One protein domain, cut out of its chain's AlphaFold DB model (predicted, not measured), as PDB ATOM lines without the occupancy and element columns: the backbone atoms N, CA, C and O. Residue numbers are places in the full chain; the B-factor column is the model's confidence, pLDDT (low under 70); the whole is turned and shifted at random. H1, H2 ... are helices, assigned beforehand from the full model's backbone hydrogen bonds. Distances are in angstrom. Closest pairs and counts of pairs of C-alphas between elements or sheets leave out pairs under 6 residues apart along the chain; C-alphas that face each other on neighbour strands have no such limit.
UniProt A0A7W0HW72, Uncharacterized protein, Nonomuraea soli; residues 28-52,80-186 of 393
ATOM      1  N   THR A  28     -25.830  39.401 -14.013       45.06
ATOM      2  CA  THR A  28     -25.713  40.320 -15.155       45.06
ATOM      3  C   THR A  28     -24.325  40.425 -15.805       45.06
ATOM      4  O   THR A  28     -24.167  41.188 -16.754       45.06
ATOM      5  N   ASN A  29     -23.328  39.636 -15.390       46.66
ATOM      6  CA  ASN A  29     -21.992  39.663 -16.000       46.66
ATOM      7  C   ASN A  29     -21.620  38.357 -16.726       46.66
ATOM      8  O   ASN A  29     -21.009  37.448 -16.174       46.66
ATOM      9  N   SER A  30     -21.909  38.385 -18.032       57.25
ATOM     10  CA  SER A  30     -21.071  37.869 -19.129       57.25
ATOM     11  C   SER A  30     -20.954  36.348 -19.311       57.25
ATOM     12  O   SER A  30     -20.992  35.554 -18.381       57.25
ATOM     13  N   ALA A  31     -20.722  35.933 -20.564       56.59
ATOM     14  CA  ALA A  31     -20.509  34.544 -21.001       56.59
ATOM     15  C   ALA A  31     -19.501  33.733 -20.154       56.59
ATOM     16  O   ALA A  31     -19.560  32.503 -20.146       56.59
ATOM     17  N   ALA A  32     -18.608  34.419 -19.431       60.47
ATOM     18  CA  ALA A  32     -17.692  33.839 -18.455       60.47
ATOM     19  C   ALA A  32     -18.426  33.089 -17.327       60.47
ATOM     20  O   ALA A  32     -18.042  31.971 -17.005       60.47
ATOM     21  N   ALA A  33     -19.536  33.625 -16.805       67.81
ATOM     22  CA  ALA A  33     -20.337  32.962 -15.770       67.81
ATOM     23  C   ALA A  33     -20.984  31.652 -16.262       67.81
ATOM     24  O   ALA A  33     -21.304  30.762 -15.477       67.81
ATOM     25  N   LEU A  34     -21.159  31.511 -17.579       73.69
ATOM     26  CA  LEU A  34     -21.742  30.325 -18.203       73.69
ATOM     27  C   LEU A  34     -20.694  29.283 -18.630       73.69
ATOM     28  O   LEU A  34     -21.100  28.237 -19.145       73.69
ATOM     29  N   ASN A  35     -19.390  29.527 -18.416       75.81
ATOM     30  CA  ASN A  35     -18.284  28.640 -18.813       75.81
ATOM     31  C   ASN A  35     -18.428  28.118 -20.261       75.81
ATOM     32  O   ASN A  35     -18.316  26.920 -20.525       75.81
ATOM     33  N   LEU A  36     -18.765  29.010 -21.200       73.12
ATOM     34  CA  LEU A  36     -19.033  28.642 -22.594       73.12
ATOM     35  C   LEU A  36     -17.732  28.518 -23.412       73.12
ATOM     36  O   LEU A  36     -16.846  29.365 -23.277       73.12
ATOM     37  N   PRO A  37     -17.616  27.524 -24.318       71.94
ATOM     38  CA  PRO A  37     -16.513  27.481 -25.277       71.94
ATOM     39  C   PRO A  37     -16.597  28.655 -26.274       71.94
ATOM     40  O   PRO A  37     -17.697  29.152 -26.529       71.94
ATOM     41  N   PRO A  38     -15.486  29.065 -26.923       73.19
ATOM     42  CA  PRO A  38     -15.437  30.272 -27.762       73.19
ATOM     43  C   PRO A  38     -16.530  30.363 -28.839       73.19
ATOM     44  O   PRO A  38     -17.149  31.413 -29.008       73.19
ATOM     45  N   ALA A  39     -16.828  29.255 -29.524       69.38
ATOM     46  CA  ALA A  39     -17.892  29.208 -30.529       69.38
ATOM     47  C   ALA A  39     -19.289  29.441 -29.922       69.38
ATOM     48  O   ALA A  39     -20.108  30.159 -30.492       69.38
ATOM     49  N   ALA A  40     -19.559  28.886 -28.735       70.62
ATOM     50  CA  ALA A  40     -20.821  29.106 -28.028       70.62
ATOM     51  C   ALA A  40     -20.912  30.529 -27.456       70.62
ATOM     52  O   ALA A  40     -21.998  31.101 -27.425       70.62
ATOM     53  N   THR A  41     -19.782  31.128 -27.072       77.25
ATOM     54  CA  THR A  41     -19.709  32.541 -26.679       77.25
ATOM     55  C   THR A  41     -20.129  33.457 -27.825       77.25
ATOM     56  O   THR A  41     -20.926  34.364 -27.604       77.25
ATOM     57  N   GLN A  42     -19.679  33.202 -29.059       78.25
ATOM     58  CA  GLN A  42     -20.110  33.980 -30.229       78.25
ATOM     59  C   GLN A  42     -21.619  33.850 -30.485       78.25
ATOM     60  O   GLN A  42     -22.294  34.862 -30.667       78.25
ATOM     61  N   MET A  43     -22.168  32.630 -30.423       79.56
ATOM     62  CA  MET A  43     -23.618  32.404 -30.556       79.56
ATOM     63  C   MET A  43     -24.408  33.132 -29.466       79.56
ATOM     64  O   MET A  43     -25.437  33.739 -29.743       79.56
ATOM     65  N   PHE A  44     -23.920  33.093 -28.228       81.06
ATOM     66  CA  PHE A  44     -24.540  33.778 -27.103       81.06
ATOM     67  C   PHE A  44     -24.563  35.296 -27.301       81.06
ATOM     68  O   PHE A  44     -25.619  35.907 -27.158       81.06
ATOM     69  N   GLN A  45     -23.444  35.901 -27.707       83.88
ATOM     70  CA  GLN A  45     -23.392  37.336 -28.001       83.88
ATOM     71  C   GLN A  45     -24.324  37.720 -29.155       83.88
ATOM     72  O   GLN A  45     -25.035  38.719 -29.073       83.88
ATOM     73  N   HIS A  46     -24.382  36.893 -30.200       80.75
ATOM     74  CA  HIS A  46     -25.296  37.071 -31.328       80.75
ATOM     75  C   HIS A  46     -26.768  37.035 -30.906       80.75
ATOM     76  O   HIS A  46     -27.544  37.906 -31.297       80.75
ATOM     77  N   ILE A  47     -27.148  36.079 -30.053       82.00
ATOM     78  CA  ILE A  47     -28.498  35.996 -29.477       82.00
ATOM     79  C   ILE A  47     -28.809  37.262 -28.681       82.00
ATOM     80  O   ILE A  47     -29.826  37.906 -28.934       82.00
ATOM     81  N   LEU A  48     -27.932  37.655 -27.752       82.88
ATOM     82  CA  LEU A  48     -28.161  38.825 -26.906       82.88
ATOM     83  C   LEU A  48     -28.275  40.119 -27.715       82.88
ATOM     84  O   LEU A  48     -29.139  40.940 -27.418       82.88
ATOM     85  N   ALA A  49     -27.464  40.289 -28.763       81.62
ATOM     86  CA  ALA A  49     -27.538  41.446 -29.654       81.62
ATOM     87  C   ALA A  49     -28.885  41.540 -30.392       81.62
ATOM     88  O   ALA A  49     -29.338  42.635 -30.729       81.62
ATOM     89  N   LYS A  50     -29.528  40.395 -30.636       80.56
ATOM     90  CA  LYS A  50     -30.771  40.290 -31.401       80.56
ATOM     91  C   LYS A  50     -32.038  40.204 -30.550       80.56
ATOM     92  O   LYS A  50     -33.122  40.440 -31.077       80.56
ATOM     93  N   LEU A  51     -31.925  39.908 -29.258       79.19
ATOM     94  CA  LEU A  51     -33.058  39.999 -28.341       79.19
ATOM     95  C   LEU A  51     -33.448  41.470 -28.125       79.19
ATOM     96  O   LEU A  51     -32.551  42.321 -28.013       79.19
ATOM     97  N   PRO A  52     -34.758  41.780 -28.064       68.75
ATOM     98  CA  PRO A  52     -35.230  43.140 -27.846       68.75
ATOM     99  C   PRO A  52     -34.615  43.695 -26.560       68.75
ATOM    100  O   PRO A  52     -34.558  43.014 -25.536       68.75
ATOM    101  N   ALA A  80     -39.299  41.891 -16.281       64.75
ATOM    102  CA  ALA A  80     -37.992  41.263 -16.320       64.75
ATOM    103  C   ALA A  80     -37.462  41.238 -17.765       64.75
ATOM    104  O   ALA A  80     -38.156  40.825 -18.693       64.75
ATOM    105  N   ASP A  81     -36.226  41.706 -17.958       81.69
ATOM    106  CA  ASP A  81     -35.597  41.791 -19.277       81.69
ATOM    107  C   ASP A  81     -35.425  40.389 -19.890       81.69
ATOM    108  O   ASP A  81     -34.808  39.497 -19.296       81.69
ATOM    109  N   SER A  82     -35.940  40.205 -21.110       81.50
ATOM    110  CA  SER A  82     -35.830  38.964 -21.886       81.50
ATOM    111  C   SER A  82     -34.383  38.477 -22.041       81.50
ATOM    112  O   SER A  82     -34.142  37.265 -22.074       81.50
ATOM    113  N   ARG A  83     -33.406  39.397 -22.074       84.50
ATOM    114  CA  ARG A  83     -31.975  39.070 -22.105       84.50
ATOM    115  C   ARG A  83     -31.549  38.402 -20.805       84.50
ATOM    116  O   ARG A  83     -31.101  37.257 -20.840       84.50
ATOM    117  N   ASN A  84     -31.766  39.056 -19.667       82.75
ATOM    118  CA  ASN A  84     -31.389  38.535 -18.349       82.75
ATOM    119  C   ASN A  84     -32.098  37.217 -18.025       82.75
ATOM    120  O   ASN A  84     -31.475  36.281 -17.524       82.75
ATOM    121  N   LEU A  85     -33.372  37.088 -18.398       88.19
ATOM    122  CA  LEU A  85     -34.106  35.833 -18.242       88.19
ATOM    123  C   LEU A  85     -33.552  34.713 -19.125       88.19
ATOM    124  O   LEU A  85     -33.498  33.565 -18.693       88.19
ATOM    125  N   THR A  86     -33.102  35.019 -20.341       88.31
ATOM    126  CA  THR A  86     -32.452  34.021 -21.201       88.31
ATOM    127  C   THR A  86     -31.123  33.553 -20.599       88.31
ATOM    128  O   THR A  86     -30.825  32.359 -20.638       88.31
ATOM    129  N   ILE A  87     -30.356  34.457 -19.979       87.44
ATOM    130  CA  ILE A  87     -29.124  34.116 -19.249       87.44
ATOM    131  C   ILE A  87     -29.442  33.205 -18.060       87.44
ATOM    132  O   ILE A  87     -28.851  32.132 -17.944       87.44
ATOM    133  N   ALA A  88     -30.414  33.581 -17.224       86.69
ATOM    134  CA  ALA A  88     -30.841  32.782 -16.076       86.69
ATOM    135  C   ALA A  88     -31.342  31.388 -16.500       86.69
ATOM    136  O   ALA A  88     -30.966  30.372 -15.912       86.69
ATOM    137  N   TRP A  89     -32.124  31.319 -17.581       93.56
ATOM    138  CA  TRP A  89     -32.610  30.060 -18.144       93.56
ATOM    139  C   TRP A  89     -31.479  29.149 -18.642       93.56
ATOM    140  O   TRP A  89     -31.557  27.931 -18.466       93.56
ATOM    141  N   LEU A  90     -30.424  29.712 -19.245       89.75
ATOM    142  CA  LEU A  90     -29.236  28.963 -19.668       89.75
ATOM    143  C   LEU A  90     -28.374  28.522 -18.478       89.75
ATOM    144  O   LEU A  90     -27.860  27.402 -18.487       89.75
ATOM    145  N   ALA A  91     -28.229  29.366 -17.453       85.50
ATOM    146  CA  ALA A  91     -27.449  29.058 -16.254       85.50
ATOM    147  C   ALA A  91     -27.978  27.806 -15.531       85.50
ATOM    148  O   ALA A  91     -27.193  26.976 -15.077       85.50
ATOM    149  N   ALA A  92     -29.298  27.601 -15.543       86.06
ATOM    150  CA  ALA A  92     -29.960  26.426 -14.972       86.06
ATOM    151  C   ALA A  92     -29.760  25.112 -15.768       86.06
ATOM    152  O   ALA A  92     -30.332  24.078 -15.416       86.06
ATOM    153  N   ARG A  93     -28.996  25.114 -16.871       85.06
ATOM    154  CA  ARG A  93     -28.741  23.925 -17.712       85.06
ATOM    155  C   ARG A  93     -27.330  23.385 -17.521       85.06
ATOM    156  O   ARG A  93     -26.414  24.133 -17.184       85.06
ATOM    157  N   SER A  94     -27.130  22.102 -17.824       78.19
ATOM    158  CA  SER A  94     -25.781  21.531 -17.923       78.19
ATOM    159  C   SER A  94     -25.002  22.172 -19.085       78.19
ATOM    160  O   SER A  94     -25.625  22.590 -20.069       78.19
ATOM    161  N   PRO A  95     -23.658  22.231 -19.034       74.94
ATOM    162  CA  PRO A  95     -22.846  22.846 -20.089       74.94
ATOM    163  C   PRO A  95     -23.140  22.302 -21.497       74.94
ATOM    164  O   PRO A  95     -23.289  23.072 -22.445       74.94
ATOM    165  N   TYR A  96     -23.318  20.984 -21.633       72.19
ATOM    166  CA  TYR A  96     -23.660  20.357 -22.913       72.19
ATOM    167  C   TYR A  96     -25.045  20.787 -23.420       72.19
ATOM    168  O   TYR A  96     -25.222  21.126 -24.591       72.19
ATOM    169  N   THR A  97     -26.040  20.821 -22.529       79.25
ATOM    170  CA  THR A  97     -27.386  21.280 -22.879       79.25
ATOM    171  C   THR A  97     -27.390  22.760 -23.260       79.25
ATOM    172  O   THR A  97     -28.074  23.112 -24.218       79.25
ATOM    173  N   ARG A  98     -26.589  23.613 -22.599       85.69
ATOM    174  CA  ARG A  98     -26.466  25.045 -22.939       85.69
ATOM    175  C   ARG A  98     -26.075  25.254 -24.395       85.69
ATOM    176  O   ARG A  98     -26.718  26.045 -25.074       85.69
ATOM    177  N   ILE A  99     -25.069  24.530 -24.884       78.69
ATOM    178  CA  ILE A  99     -24.580  24.671 -26.265       78.69
ATOM    179  C   ILE A  99     -25.693  24.342 -27.270       78.69
ATOM    180  O   ILE A  99     -25.945  25.117 -28.192       78.69
ATOM    181  N   ASN A 100     -26.415  23.240 -27.057       82.06
ATOM    182  CA  ASN A 100     -27.538  22.857 -27.919       82.06
ATOM    183  C   ASN A 100     -28.694  23.870 -27.852       82.06
ATOM    184  O   ASN A 100     -29.325  24.170 -28.872       82.06
ATOM    185  N   CYS A 101     -28.964  24.420 -26.666       90.25
ATOM    186  CA  CYS A 101     -29.947  25.480 -26.492       90.25
ATOM    187  C   CYS A 101     -29.551  26.754 -27.249       90.25
ATOM    188  O   CYS A 101     -30.380  27.303 -27.968       90.25
ATOM    189  N   LEU A 102     -28.290  27.179 -27.149       89.06
ATOM    190  CA  LEU A 102     -27.754  28.339 -27.862       89.06
ATOM    191  C   LEU A 102     -27.835  28.160 -29.379       89.06
ATOM    192  O   LEU A 102     -28.353  29.037 -30.057       89.06
ATOM    193  N   ALA A 103     -27.409  27.015 -29.913       86.50
ATOM    194  CA  ALA A 103     -27.504  26.744 -31.347       86.50
ATOM    195  C   ALA A 103     -28.959  26.821 -31.853       86.50
ATOM    196  O   ALA A 103     -29.233  27.412 -32.896       86.50
ATOM    197  N   THR A 104     -29.900  26.276 -31.074       91.56
ATOM    198  CA  THR A 104     -31.336  26.341 -31.384       91.56
ATOM    199  C   THR A 104     -31.850  27.782 -31.377       91.56
ATOM    200  O   THR A 104     -32.528  28.194 -32.314       91.56
ATOM    201  N   LEU A 105     -31.528  28.554 -30.333       91.56
ATOM    202  CA  LEU A 105     -31.978  29.940 -30.190       91.56
ATOM    203  C   LEU A 105     -31.382  30.854 -31.262       91.56
ATOM    204  O   LEU A 105     -32.110  31.672 -31.810       91.56
ATOM    205  N   ALA A 106     -30.097  30.698 -31.589       88.00
ATOM    206  CA  ALA A 106     -29.450  31.465 -32.649       88.00
ATOM    207  C   ALA A 106     -30.141  31.221 -33.998       88.00
ATOM    208  O   ALA A 106     -30.574  32.175 -34.636       88.00
ATOM    209  N   SER A 107     -30.344  29.949 -34.371       89.12
ATOM    210  CA  SER A 107     -31.043  29.586 -35.611       89.12
ATOM    211  C   SER A 107     -32.470  30.136 -35.665       89.12
ATOM    212  O   SER A 107     -32.892  30.651 -36.697       89.12
ATOM    213  N   TRP A 108     -33.206  30.052 -34.555       91.00
ATOM    214  CA  TRP A 108     -34.564  30.580 -34.460       91.00
ATOM    215  C   TRP A 108     -34.612  32.107 -34.599       91.00
ATOM    216  O   TRP A 108     -35.383  32.634 -35.395       91.00
ATOM    217  N   ILE A 109     -33.767  32.826 -33.858       88.00
ATOM    218  CA  ILE A 109     -33.716  34.293 -33.885       88.00
ATOM    219  C   ILE A 109     -33.264  34.802 -35.260       88.00
ATOM    220  O   ILE A 109     -33.767  35.822 -35.728       88.00
ATOM    221  N   ASP A 110     -32.351  34.092 -35.921       86.06
ATOM    222  CA  ASP A 110     -31.937  34.400 -37.290       86.06
ATOM    223  C   ASP A 110     -33.076  34.250 -38.290       86.06
ATOM    224  O   ASP A 110     -33.238  35.112 -39.152       86.06
ATOM    225  N   TYR A 111     -33.880  33.198 -38.147       86.38
ATOM    226  CA  TYR A 111     -35.036  32.964 -39.002       86.38
ATOM    227  C   TYR A 111     -36.109  34.045 -38.830       86.38
ATOM    228  O   TYR A 111     -36.564  34.626 -39.811       86.38
ATOM    229  N   VAL A 112     -36.474  34.361 -37.583       84.12
ATOM    230  CA  VAL A 112     -37.511  35.363 -37.277       84.12
ATOM    231  C   VAL A 112     -37.098  36.766 -37.731       84.12
ATOM    232  O   VAL A 112     -37.951  37.555 -38.113       84.12
ATOM    233  N   ARG A 113     -35.794  37.076 -37.735       77.31
ATOM    234  CA  ARG A 113     -35.252  38.373 -38.177       77.31
ATOM    235  C   ARG A 113     -34.930  38.451 -39.670       77.31
ATOM    236  O   ARG A 113     -34.258  39.396 -40.092       77.31
ATOM    237  N   MET A 114     -35.349  37.479 -40.480       72.00
ATOM    238  CA  MET A 114     -35.211  37.616 -41.930       72.00
ATOM    239  C   MET A 114     -36.068  38.795 -42.439       72.00
ATOM    240  O   MET A 114     -37.177  38.989 -41.947       72.00
ATOM    241  N   PRO A 115     -35.604  39.579 -43.436       56.31
ATOM    242  CA  PRO A 115     -36.231  40.850 -43.844       56.31
ATOM    243  C   PRO A 115     -37.701  40.763 -44.279       56.31
ATOM    244  O   PRO A 115     -38.387  41.774 -44.368       56.31
ATOM    245  N   THR A 116     -38.179  39.561 -44.590       59.25
ATOM    246  CA  THR A 116     -39.547  39.275 -45.037       59.25
ATOM    247  C   THR A 116     -40.583  39.284 -43.916       59.25
ATOM    248  O   THR A 116     -41.775  39.173 -44.184       59.25
ATOM    249  N   TYR A 117     -40.143  39.394 -42.669       57.28
ATOM    250  CA  TYR A 117     -40.934  39.094 -41.493       57.28
ATOM    251  C   TYR A 117     -40.960  40.312 -40.564       57.28
ATOM    252  O   TYR A 117     -39.969  40.641 -39.920       57.28
ATOM    253  N   ASN A 118     -42.081  41.037 -40.564       48.66
ATOM    254  CA  ASN A 118     -42.203  42.317 -39.869       48.66
ATOM    255  C   ASN A 118     -42.485  42.132 -38.363       48.66
ATOM    256  O   ASN A 118     -43.165  41.199 -37.942       48.66
ATOM    257  N   ASP A 119     -41.961  43.063 -37.573       52.09
ATOM    258  CA  ASP A 119     -41.460  42.908 -36.198       52.09
ATOM    259  C   ASP A 119     -42.468  42.681 -35.045       52.09
ATOM    260  O   ASP A 119     -42.087  42.895 -33.894       52.09
ATOM    261  N   LEU A 120     -43.738  42.298 -35.261       47.81
ATOM    262  CA  LEU A 120     -44.726  42.458 -34.172       47.81
ATOM    263  C   LEU A 120     -45.426  41.240 -33.586       47.81
ATOM    264  O   LEU A 120     -45.660  41.279 -32.383       47.81
ATOM    265  N   GLU A 121     -45.673  40.139 -34.289       63.50
ATOM    266  CA  GLU A 121     -46.258  38.966 -33.624       63.50
ATOM    267  C   GLU A 121     -45.688  37.687 -34.221       63.50
ATOM    268  O   GLU A 121     -46.033  37.252 -35.317       63.50
ATOM    269  N   VAL A 122     -44.755  37.083 -33.490       67.94
ATOM    270  CA  VAL A 122     -44.263  35.750 -33.812       67.94
ATOM    271  C   VAL A 122     -45.415  34.775 -33.585       67.94
ATOM    272  O   VAL A 122     -45.756  34.461 -32.444       67.94
ATOM    273  N   GLU A 123     -46.021  34.299 -34.666       77.69
ATOM    274  CA  GLU A 123     -47.125  33.342 -34.620       77.69
ATOM    275  C   GLU A 123     -46.640  31.886 -34.701       77.69
ATOM    276  O   GLU A 123     -45.492  31.586 -35.036       77.69
ATOM    277  N   GLY A 124     -47.544  30.935 -34.442       73.94
ATOM    278  CA  GLY A 124     -47.233  29.509 -34.573       73.94
ATOM    279  C   GLY A 124     -46.802  29.092 -35.982       73.94
ATOM    280  O   GLY A 124     -45.904  28.259 -36.108       73.94
ATOM    281  N   GLY A 125     -47.344  29.729 -37.026       79.50
ATOM    282  CA  GLY A 125     -46.955  29.461 -38.417       79.50
ATOM    283  C   GLY A 125     -45.476  29.741 -38.705       79.50
ATOM    284  O   GLY A 125     -44.880  29.103 -39.566       79.50
ATOM    285  N   TRP A 126     -44.836  30.621 -37.931       85.88
ATOM    286  CA  TRP A 126     -43.420  30.954 -38.095       85.88
ATOM    287  C   TRP A 126     -42.515  29.866 -37.545       85.88
ATOM    288  O   TRP A 126     -41.454  29.590 -38.095       85.88
ATOM    289  N   VAL A 127     -42.939  29.221 -36.459       87.56
ATOM    290  CA  VAL A 127     -42.228  28.066 -35.915       87.56
ATOM    291  C   VAL A 127     -42.339  26.897 -36.889       87.56
ATOM    292  O   VAL A 127     -41.356  26.195 -37.093       87.56
ATOM    293  N   GLU A 128     -43.501  26.694 -37.516       87.00
ATOM    294  CA  GLU A 128     -43.671  25.675 -38.560       87.00
ATOM    295  C   GLU A 128     -42.795  25.972 -39.779       87.00
ATOM    296  O   GLU A 128     -42.040  25.098 -40.198       87.00
ATOM    297  N   GLY A 129     -42.802  27.213 -40.273       86.81
ATOM    298  CA  GLY A 129     -41.929  27.651 -41.363       86.81
ATOM    299  C   GLY A 129     -40.441  27.532 -41.031       86.81
ATOM    300  O   GLY A 129     -39.646  27.151 -41.887       86.81
ATOM    301  N   TRP A 130     -40.041  27.802 -39.786       89.31
ATOM    302  CA  TRP A 130     -38.663  27.607 -39.334       89.31
ATOM    303  C   TRP A 130     -38.286  26.132 -39.257       89.31
ATOM    304  O   TRP A 130     -37.201  25.762 -39.690       89.31
ATOM    305  N   LEU A 131     -39.161  25.274 -38.728       88.75
ATOM    306  CA  LEU A 131     -38.912  23.832 -38.686       88.75
ATOM    307  C   LEU A 131     -38.828  23.245 -40.099       88.75
ATOM    308  O   LEU A 131     -37.973  22.396 -40.346       88.75
ATOM    309  N   ASP A 132     -39.670  23.721 -41.016       85.06
ATOM    310  CA  ASP A 132     -39.618  23.365 -42.434       85.06
ATOM    311  C   ASP A 132     -38.330  23.873 -43.095       85.06
ATOM    312  O   ASP A 132     -37.646  23.129 -43.798       85.06
ATOM    313  N   HIS A 133     -37.908  25.096 -42.770       84.31
ATOM    314  CA  HIS A 133     -36.605  25.610 -43.164       84.31
ATOM    315  C   HIS A 133     -35.473  24.748 -42.594       84.31
ATOM    316  O   HIS A 133     -34.595  24.355 -43.340       84.31
ATOM    317  N   CYS A 134     -35.479  24.349 -41.323       83.94
ATOM    318  CA  CYS A 134     -34.458  23.449 -40.771       83.94
ATOM    319  C   CYS A 134     -34.464  22.058 -41.429       83.94
ATOM    320  O   CYS A 134     -33.418  21.408 -41.504       83.94
ATOM    321  N   LEU A 135     -35.622  21.599 -41.906       79.50
ATOM    322  CA  LEU A 135     -35.750  20.352 -42.648       79.50
ATOM    323  C   LEU A 135     -35.122  20.462 -44.049       79.50
ATOM    324  O   LEU A 135     -34.436  19.529 -44.468       79.50
ATOM    325  N   HIS A 136     -35.301  21.596 -44.738       72.88
ATOM    326  CA  HIS A 136     -34.936  21.774 -46.152       72.88
ATOM    327  C   HIS A 136     -33.670  22.616 -46.415       72.88
ATOM    328  O   HIS A 136     -33.041  22.467 -47.458       72.88
ATOM    329  N   ALA A 137     -33.247  23.476 -45.490       64.38
ATOM    330  CA  ALA A 137     -32.167  24.458 -45.663       64.38
ATOM    331  C   ALA A 137     -30.754  23.882 -45.532       64.38
ATOM    332  O   ALA A 137     -29.775  24.631 -45.481       64.38
ATOM    333  N   ALA A 138     -30.607  22.560 -45.486       52.59
ATOM    334  CA  ALA A 138     -29.294  21.946 -45.502       52.59
ATOM    335  C   ALA A 138     -28.662  22.126 -46.890       52.59
ATOM    336  O   ALA A 138     -28.797  21.273 -47.763       52.59
ATOM    337  N   ARG A 139     -27.899  23.217 -47.042       44.12
ATOM    338  CA  ARG A 139     -26.932  23.486 -48.124       44.12
ATOM    339  C   ARG A 139     -26.013  22.286 -48.454       44.12
ATOM    340  O   ARG A 139     -25.416  22.280 -49.520       44.12
ATOM    341  N   ASP A 140     -25.973  21.265 -47.588       48.00
ATOM    342  CA  ASP A 140     -25.112  20.078 -47.649       48.00
ATOM    343  C   ASP A 140     -25.864  18.722 -47.747       48.00
ATOM    344  O   ASP A 140     -25.343  17.694 -47.305       48.00
ATOM    345  N   ASN A 141     -27.094  18.665 -48.286       43.06
ATOM    346  CA  ASN A 141     -27.852  17.407 -48.497       43.06
ATOM    347  C   ASN A 141     -28.124  16.565 -47.229       43.06
ATOM    348  O   ASN A 141     -28.320  15.350 -47.294       43.06
ATOM    349  N   ARG A 142     -28.161  17.185 -46.046       55.69
ATOM    350  CA  ARG A 142     -28.498  16.499 -44.787       55.69
ATOM    351  C   ARG A 142     -29.679  17.173 -44.111       55.69
ATOM    352  O   ARG A 142     -29.497  17.943 -43.173       55.69
ATOM    353  N   ALA A 143     -30.883  16.863 -44.592       61.75
ATOM    354  CA  ALA A 143     -32.120  17.196 -43.894       61.75
ATOM    355  C   ALA A 143     -32.008  16.793 -42.415       61.75
ATOM    356  O   ALA A 143     -31.549  15.687 -42.096       61.75
ATOM    357  N   GLN A 144     -32.385  17.690 -41.503       72.31
ATOM    358  CA  GLN A 144     -32.290  17.379 -40.082       72.31
ATOM    359  C   GLN A 144     -33.292  16.274 -39.707       72.31
ATOM    360  O   GLN A 144     -34.466  16.352 -40.077       72.31
ATOM    361  N   PRO A 145     -32.879  15.245 -38.943       75.06
ATOM    362  CA  PRO A 145     -33.796  14.203 -38.500       75.06
ATOM    363  C   PRO A 145     -34.943  14.769 -37.653       75.06
ATOM    364  O   PRO A 145     -34.727  15.648 -36.818       75.06
ATOM    365  N   ALA A 146     -36.136  14.174 -37.753       78.94
ATOM    366  CA  ALA A 146     -37.309  14.555 -36.953       78.94
ATOM    367  C   ALA A 146     -37.034  14.598 -35.433       78.94
ATOM    368  O   ALA A 146     -37.615  15.409 -34.717       78.94
ATOM    369  N   LEU A 147     -36.110  13.761 -34.941       78.06
ATOM    370  CA  LEU A 147     -35.671  13.780 -33.541       78.06
ATOM    371  C   LEU A 147     -34.975  15.100 -33.167       78.06
ATOM    372  O   LEU A 147     -35.219  15.646 -32.092       78.06
ATOM    373  N   VAL A 148     -34.117  15.610 -34.052       83.12
ATOM    374  CA  VAL A 148     -33.388  16.870 -33.862       83.12
ATOM    375  C   VAL A 148     -34.370  18.039 -33.879       83.12
ATOM    376  O   VAL A 148     -34.390  18.830 -32.939       83.12
ATOM    377  N   LEU A 149     -35.283  18.062 -34.853       86.88
ATOM    378  CA  LEU A 149     -36.352  19.061 -34.926       86.88
ATOM    379  C   LEU A 149     -37.278  19.020 -33.693       86.88
ATOM    380  O   LEU A 149     -37.657  20.057 -33.148       86.88
ATOM    381  N   GLY A 150     -37.592  17.827 -33.181       86.69
ATOM    382  CA  GLY A 150     -38.338  17.662 -31.932       86.69
ATOM    383  C   GLY A 150     -37.599  18.227 -30.713       86.69
ATOM    384  O   GLY A 150     -38.221  18.833 -29.835       86.69
ATOM    385  N   ASN A 151     -36.271  18.084 -30.660       87.62
ATOM    386  CA  ASN A 151     -35.440  18.686 -29.615       87.62
ATOM    387  C   ASN A 151     -35.377  20.216 -29.737       87.62
ATOM    388  O   ASN A 151     -35.447  20.905 -28.715       87.62
ATOM    389  N   HIS A 152     -35.313  20.750 -30.957       90.31
ATOM    390  CA  HIS A 152     -35.406  22.186 -31.216       90.31
ATOM    391  C   HIS A 152     -36.735  22.761 -30.710       90.31
ATOM    392  O   HIS A 152     -36.741  23.696 -29.906       90.31
ATOM    393  N   LEU A 153     -37.862  22.131 -31.059       92.44
ATOM    394  CA  LEU A 153     -39.180  22.552 -30.581       92.44
ATOM    395  C   LEU A 153     -39.301  22.463 -29.050       92.44
ATOM    396  O   LEU A 153     -39.842  23.370 -28.419       92.44
ATOM    397  N   ARG A 154     -38.780  21.398 -28.423       92.50
ATOM    398  CA  ARG A 154     -38.772  21.261 -26.953       92.50
ATOM    399  C   ARG A 154     -37.974  22.382 -26.285       92.50
ATOM    400  O   ARG A 154     -38.406  22.916 -25.265       92.50
ATOM    401  N   THR A 155     -36.837  22.740 -26.871       93.75
ATOM    402  CA  THR A 155     -35.982  23.832 -26.398       93.75
ATOM    403  C   THR A 155     -36.718  25.167 -26.470       93.75
ATOM    404  O   THR A 155     -36.825  25.840 -25.445       93.75
ATOM    405  N   LEU A 156     -37.318  25.503 -27.620       93.69
ATOM    406  CA  LEU A 156     -38.104  26.733 -27.773       93.69
ATOM    407  C   LEU A 156     -39.296  26.788 -26.818       93.69
ATOM    408  O   LEU A 156     -39.519  27.809 -26.176       93.69
ATOM    409  N   ARG A 157     -40.035  25.683 -26.663       94.56
ATOM    410  CA  ARG A 157     -41.138  25.589 -25.691       94.56
ATOM    411  C   ARG A 157     -40.667  25.884 -24.278       94.56
ATOM    412  O   ARG A 157     -41.325  26.623 -23.555       94.56
ATOM    413  N   SER A 158     -39.536  25.306 -23.879       95.12
ATOM    414  CA  SER A 158     -39.001  25.518 -22.540       95.12
ATOM    415  C   SER A 158     -38.508  26.945 -22.321       95.12
ATOM    416  O   SER A 158     -38.616  27.426 -21.197       95.12
ATOM    417  N   TRP A 159     -37.958  27.590 -23.348       94.69
ATOM    418  CA  TRP A 159     -37.509  28.977 -23.282       94.69
ATOM    419  C   TRP A 159     -38.696  29.946 -23.208       94.69
ATOM    420  O   TRP A 159     -38.797  30.697 -22.244       94.69
ATOM    421  N   TYR A 160     -39.668  29.851 -24.122       92.50
ATOM    422  CA  TYR A 160     -40.870  30.693 -24.073       92.50
ATOM    423  C   TYR A 160     -41.695  30.469 -22.805       92.50
ATOM    424  O   TYR A 160     -42.189  31.433 -22.232       92.50
ATOM    425  N   LYS A 161     -41.817  29.224 -22.320       93.00
ATOM    426  CA  LYS A 161     -42.474  28.949 -21.034       93.00
ATOM    427  C   LYS A 161     -41.804  29.721 -19.896       93.00
ATOM    428  O   LYS A 161     -42.511  30.303 -19.085       93.00
ATOM    429  N   PHE A 162     -40.471  29.744 -19.864       92.12
ATOM    430  CA  PHE A 162     -39.716  30.493 -18.863       92.12
ATOM    431  C   PHE A 162     -39.959  32.004 -18.994       92.12
ATOM    432  O   PHE A 162     -40.295  32.653 -18.012       92.12
ATOM    433  N   LEU A 163     -39.897  32.560 -20.208       89.44
ATOM    434  CA  LEU A 163     -40.173  33.985 -20.433       89.44
ATOM    435  C   LEU A 163     -41.594  34.392 -20.009       89.44
ATOM    436  O   LEU A 163     -41.763  35.434 -19.381       89.44
ATOM    437  N   ILE A 164     -42.601  33.562 -20.302       88.06
ATOM    438  CA  ILE A 164     -44.002  33.806 -19.919       88.06
ATOM    439  C   ILE A 164     -44.178  33.737 -18.402       88.06
ATOM    440  O   ILE A 164     -44.823  34.603 -17.819       88.06
ATOM    441  N   GLN A 165     -43.577  32.738 -17.747       91.06
ATOM    442  CA  GLN A 165     -43.624  32.599 -16.286       91.06
ATOM    443  C   GLN A 165     -43.047  33.818 -15.555       91.06
ATOM    444  O   GLN A 165     -43.487  34.122 -14.451       91.06
ATOM    445  N   HIS A 166     -42.100  34.521 -16.178       88.31
ATOM    446  CA  HIS A 166     -41.467  35.724 -15.637       88.31
ATOM    447  C   HIS A 166     -41.995  37.032 -16.259       88.31
ATOM    448  O   HIS A 166     -41.379  38.082 -16.091       88.31
ATOM    449  N   GLY A 167     -43.127  36.988 -16.971       82.81
ATOM    450  CA  GLY A 167     -43.817  38.179 -17.483       82.81
ATOM    451  C   GLY A 167     -43.122  38.908 -18.638       82.81
ATOM    452  O   GLY A 167     -43.559  39.988 -19.019       82.81
ATOM    453  N   ALA A 168     -42.066  38.336 -19.224       82.44
ATOM    454  CA  ALA A 168     -41.346  38.935 -20.351       82.44
ATOM    455  C   ALA A 168     -41.995  38.654 -21.712       82.44
ATOM    456  O   ALA A 168     -41.566  39.191 -22.733       82.44
ATOM    457  N   TRP A 169     -43.002  37.779 -21.745       82.44
ATOM    458  CA  TRP A 169     -43.699  37.398 -22.965       82.44
ATOM    459  C   TRP A 169     -45.149  37.004 -22.671       82.44
ATOM    460  O   TRP A 169     -45.436  36.443 -21.617       82.44
ATOM    461  N   HIS A 170     -46.063  37.271 -23.606       81.25
ATOM    462  CA  HIS A 170     -47.504  37.075 -23.389       81.25
ATOM    463  C   HIS A 170     -47.992  35.690 -23.836       81.25
ATOM    464  O   HIS A 170     -48.852  35.093 -23.194       81.25
ATOM    465  N   SER A 171     -47.448  35.158 -24.934       82.69
ATOM    466  CA  SER A 171     -47.908  33.897 -25.523       82.69
ATOM    467  C   SER A 171     -46.785  33.143 -26.238       82.69
ATOM    468  O   SER A 171     -45.943  33.720 -26.918       82.69
ATOM    469  N   ALA A 172     -46.744  31.819 -26.091       85.06
ATOM    470  CA  ALA A 172     -45.721  31.017 -26.752       85.06
ATOM    471  C   ALA A 172     -46.175  30.678 -28.186       85.06
ATOM    472  O   ALA A 172     -47.196  29.999 -28.340       85.06
ATOM    473  N   PRO A 173     -45.399  31.009 -29.237       85.31
ATOM    474  CA  PRO A 173     -45.749  30.628 -30.612       85.31
ATOM    475  C   PRO A 173     -45.749  29.103 -30.805       85.31
ATOM    476  O   PRO A 173     -46.372  28.552 -31.701       85.31
ATOM    477  N   THR A 174     -45.095  28.376 -29.903       87.62
ATOM    478  CA  THR A 174     -44.927  26.921 -29.956       87.62
ATOM    479  C   THR A 174     -46.123  26.109 -29.438       87.62
ATOM    480  O   THR A 174     -46.069  24.874 -29.482       87.62
ATOM    481  N   VAL A 175     -47.183  26.757 -28.928       84.81
ATOM    482  CA  VAL A 175     -48.326  26.087 -28.267       84.81
ATOM    483  C   VAL A 175     -49.084  25.168 -29.224       84.81
ATOM    484  O   VAL A 175     -49.440  24.055 -28.846       84.81
ATOM    485  N   ARG A 176     -49.313  25.613 -30.464       84.19
ATOM    486  CA  ARG A 176     -50.120  24.875 -31.455       84.19
ATOM    487  C   ARG A 176     -49.293  24.016 -32.414       84.19
ATOM    488  O   ARG A 176     -49.843  23.141 -33.075       84.19
ATOM    489  N   VAL A 177     -47.980  24.223 -32.438       86.31
ATOM    490  CA  VAL A 177     -47.051  23.553 -33.354       86.31
ATOM    491  C   VAL A 177     -46.879  22.105 -32.928       86.31
ATOM    492  O   VAL A 177     -46.486  21.838 -31.791       86.31
ATOM    493  N   ARG A 178     -47.141  21.147 -33.814       85.31
ATOM    494  CA  ARG A 178     -46.903  19.729 -33.512       85.31
ATOM    495  C   ARG A 178     -45.430  19.387 -33.711       85.31
ATOM    496  O   ARG A 178     -44.776  19.894 -34.614       85.31
ATOM    497  N   ALA A 179     -44.901  18.511 -32.857       79.25
ATOM    498  CA  ALA A 179     -43.569  17.967 -33.090       79.25
ATOM    499  C   ALA A 179     -43.586  17.150 -34.394       79.25
ATOM    500  O   ALA A 179     -44.560  16.421 -34.619       79.25
ATOM    501  N   PRO A 180     -42.533  17.225 -35.224       77.81
ATOM    502  CA  PRO A 180     -42.420  16.376 -36.399       77.81
ATOM    503  C   PRO A 180     -42.565  14.912 -35.997       77.81
ATOM    504  O   PRO A 180     -41.959  14.466 -35.015       77.81
ATOM    505  N   VAL A 181     -43.385  14.166 -36.737       74.94
ATOM    506  CA  VAL A 181     -43.609  12.748 -36.455       74.94
ATOM    507  C   VAL A 181     -42.283  12.020 -36.631       74.94
ATOM    508  O   VAL A 181     -41.765  11.882 -37.740       74.94
ATOM    509  N   HIS A 182     -41.724  11.552 -35.518       66.44
ATOM    510  CA  HIS A 182     -40.552  10.700 -35.545       66.44
ATOM    511  C   HIS A 182     -40.966   9.348 -36.121       66.44
ATOM    512  O   HIS A 182     -41.488   8.492 -35.409       66.44
ATOM    513  N   ARG A 183     -40.730   9.142 -37.420       60.47
ATOM    514  CA  ARG A 183     -40.602   7.776 -37.921       60.47
ATOM    515  C   ARG A 183     -39.371   7.196 -37.233       60.47
ATOM    516  O   ARG A 183     -38.319   7.835 -37.324       60.47
ATOM    517  N   PRO A 184     -39.484   6.054 -36.534       56.31
ATOM    518  CA  PRO A 184     -38.318   5.393 -35.983       56.31
ATOM    519  C   PRO A 184     -37.324   5.241 -37.126       56.31
ATOM    520  O   PRO A 184     -37.614   4.564 -38.113       56.31
ATOM    521  N   THR A 185     -36.177   5.915 -37.036       52.12
ATOM    522  CA  THR A 185     -35.046   5.523 -37.874       52.12
ATOM    523  C   THR A 185     -34.870   4.032 -37.636       52.12
ATOM    524  O   THR A 185     -34.888   3.647 -36.457       52.12
ATOM    525  N   PRO A 186     -34.765   3.195 -38.688       48.00
ATOM    526  CA  PRO A 186     -34.517   1.775 -38.493       48.00
ATOM    527  C   PRO A 186     -33.356   1.689 -37.515       48.00
ATOM    528  O   PRO A 186     -32.304   2.290 -37.759       48.00
TER     529      PRO A 186
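This is residues 28 to 52 and 80 to 186 of the 393 residues of an uncharacterized protein of Nonomuraea soli (UniProt A0A7W0HW72). H4 runs through the middle, with H2 packed on one side and the longest helix, H6, crossing it on the other. H3 packs on residues 159 to 163 of H6, H5 makes a loose hairpin with H6, short H1 sits near H2 and H3, and residues 166 to 186, with no named element, run back along H6. The printed part has 132 residues with six named helices, H1 to H6 in chain order, and no named strand: all helix. It is compact, with a radius of gyration of the C-alphas of 14.9 A and spans of 43 by 32 by 27 A.

H6, residues 146 to 165, touches H4, residues 95 to 112, about perpendicular at 86 degrees; their closest C-alphas, of Thr 104 and His 152, are 5.8 A apart. H3, residues 82 to 91, touches H6 at a steep tilt of 60 degrees, closest at the C-alphas of Leu 85 and Leu 163, 6.7 A. H5, residues 124 to 136, and H6 form a hairpin and only just touch, with 3 pairs of C-alphas within 8 A. H4 is the hub, touching four helices; H2, residues 38 to 50, touches it closest at the C-alphas of Ile 47 and Ala 106, 5.6 A. H2, H3 and H4 form an up and down bundle, each running against the one before. H2 and H6 are apart. In H2 to H6 every O i to N i+4 pair is within hydrogen-bond range; H1, residues 31 to 34, is too short for one.

H6 is 28.2 A long, H4 25.8 A, H2 18.7 A and H5 18.6 A. C-alpha 31 opens H1 at (-20.509, 34.544, -21.001); C-alpha 165 ends H6 at (-43.624, 32.599, -16.286).

The C-alphas farthest apart, of Thr 28 and Pro 186, are 45.9 A apart. Residues 53 to 79 are not printed, and C-alphas 52 and 80 are 12.0 A apart across the cut. The link H4 to H5 is long. The pLDDT is under 70 in 29 residues, among them 115 to 122, 137 to 143 and 182 to 186.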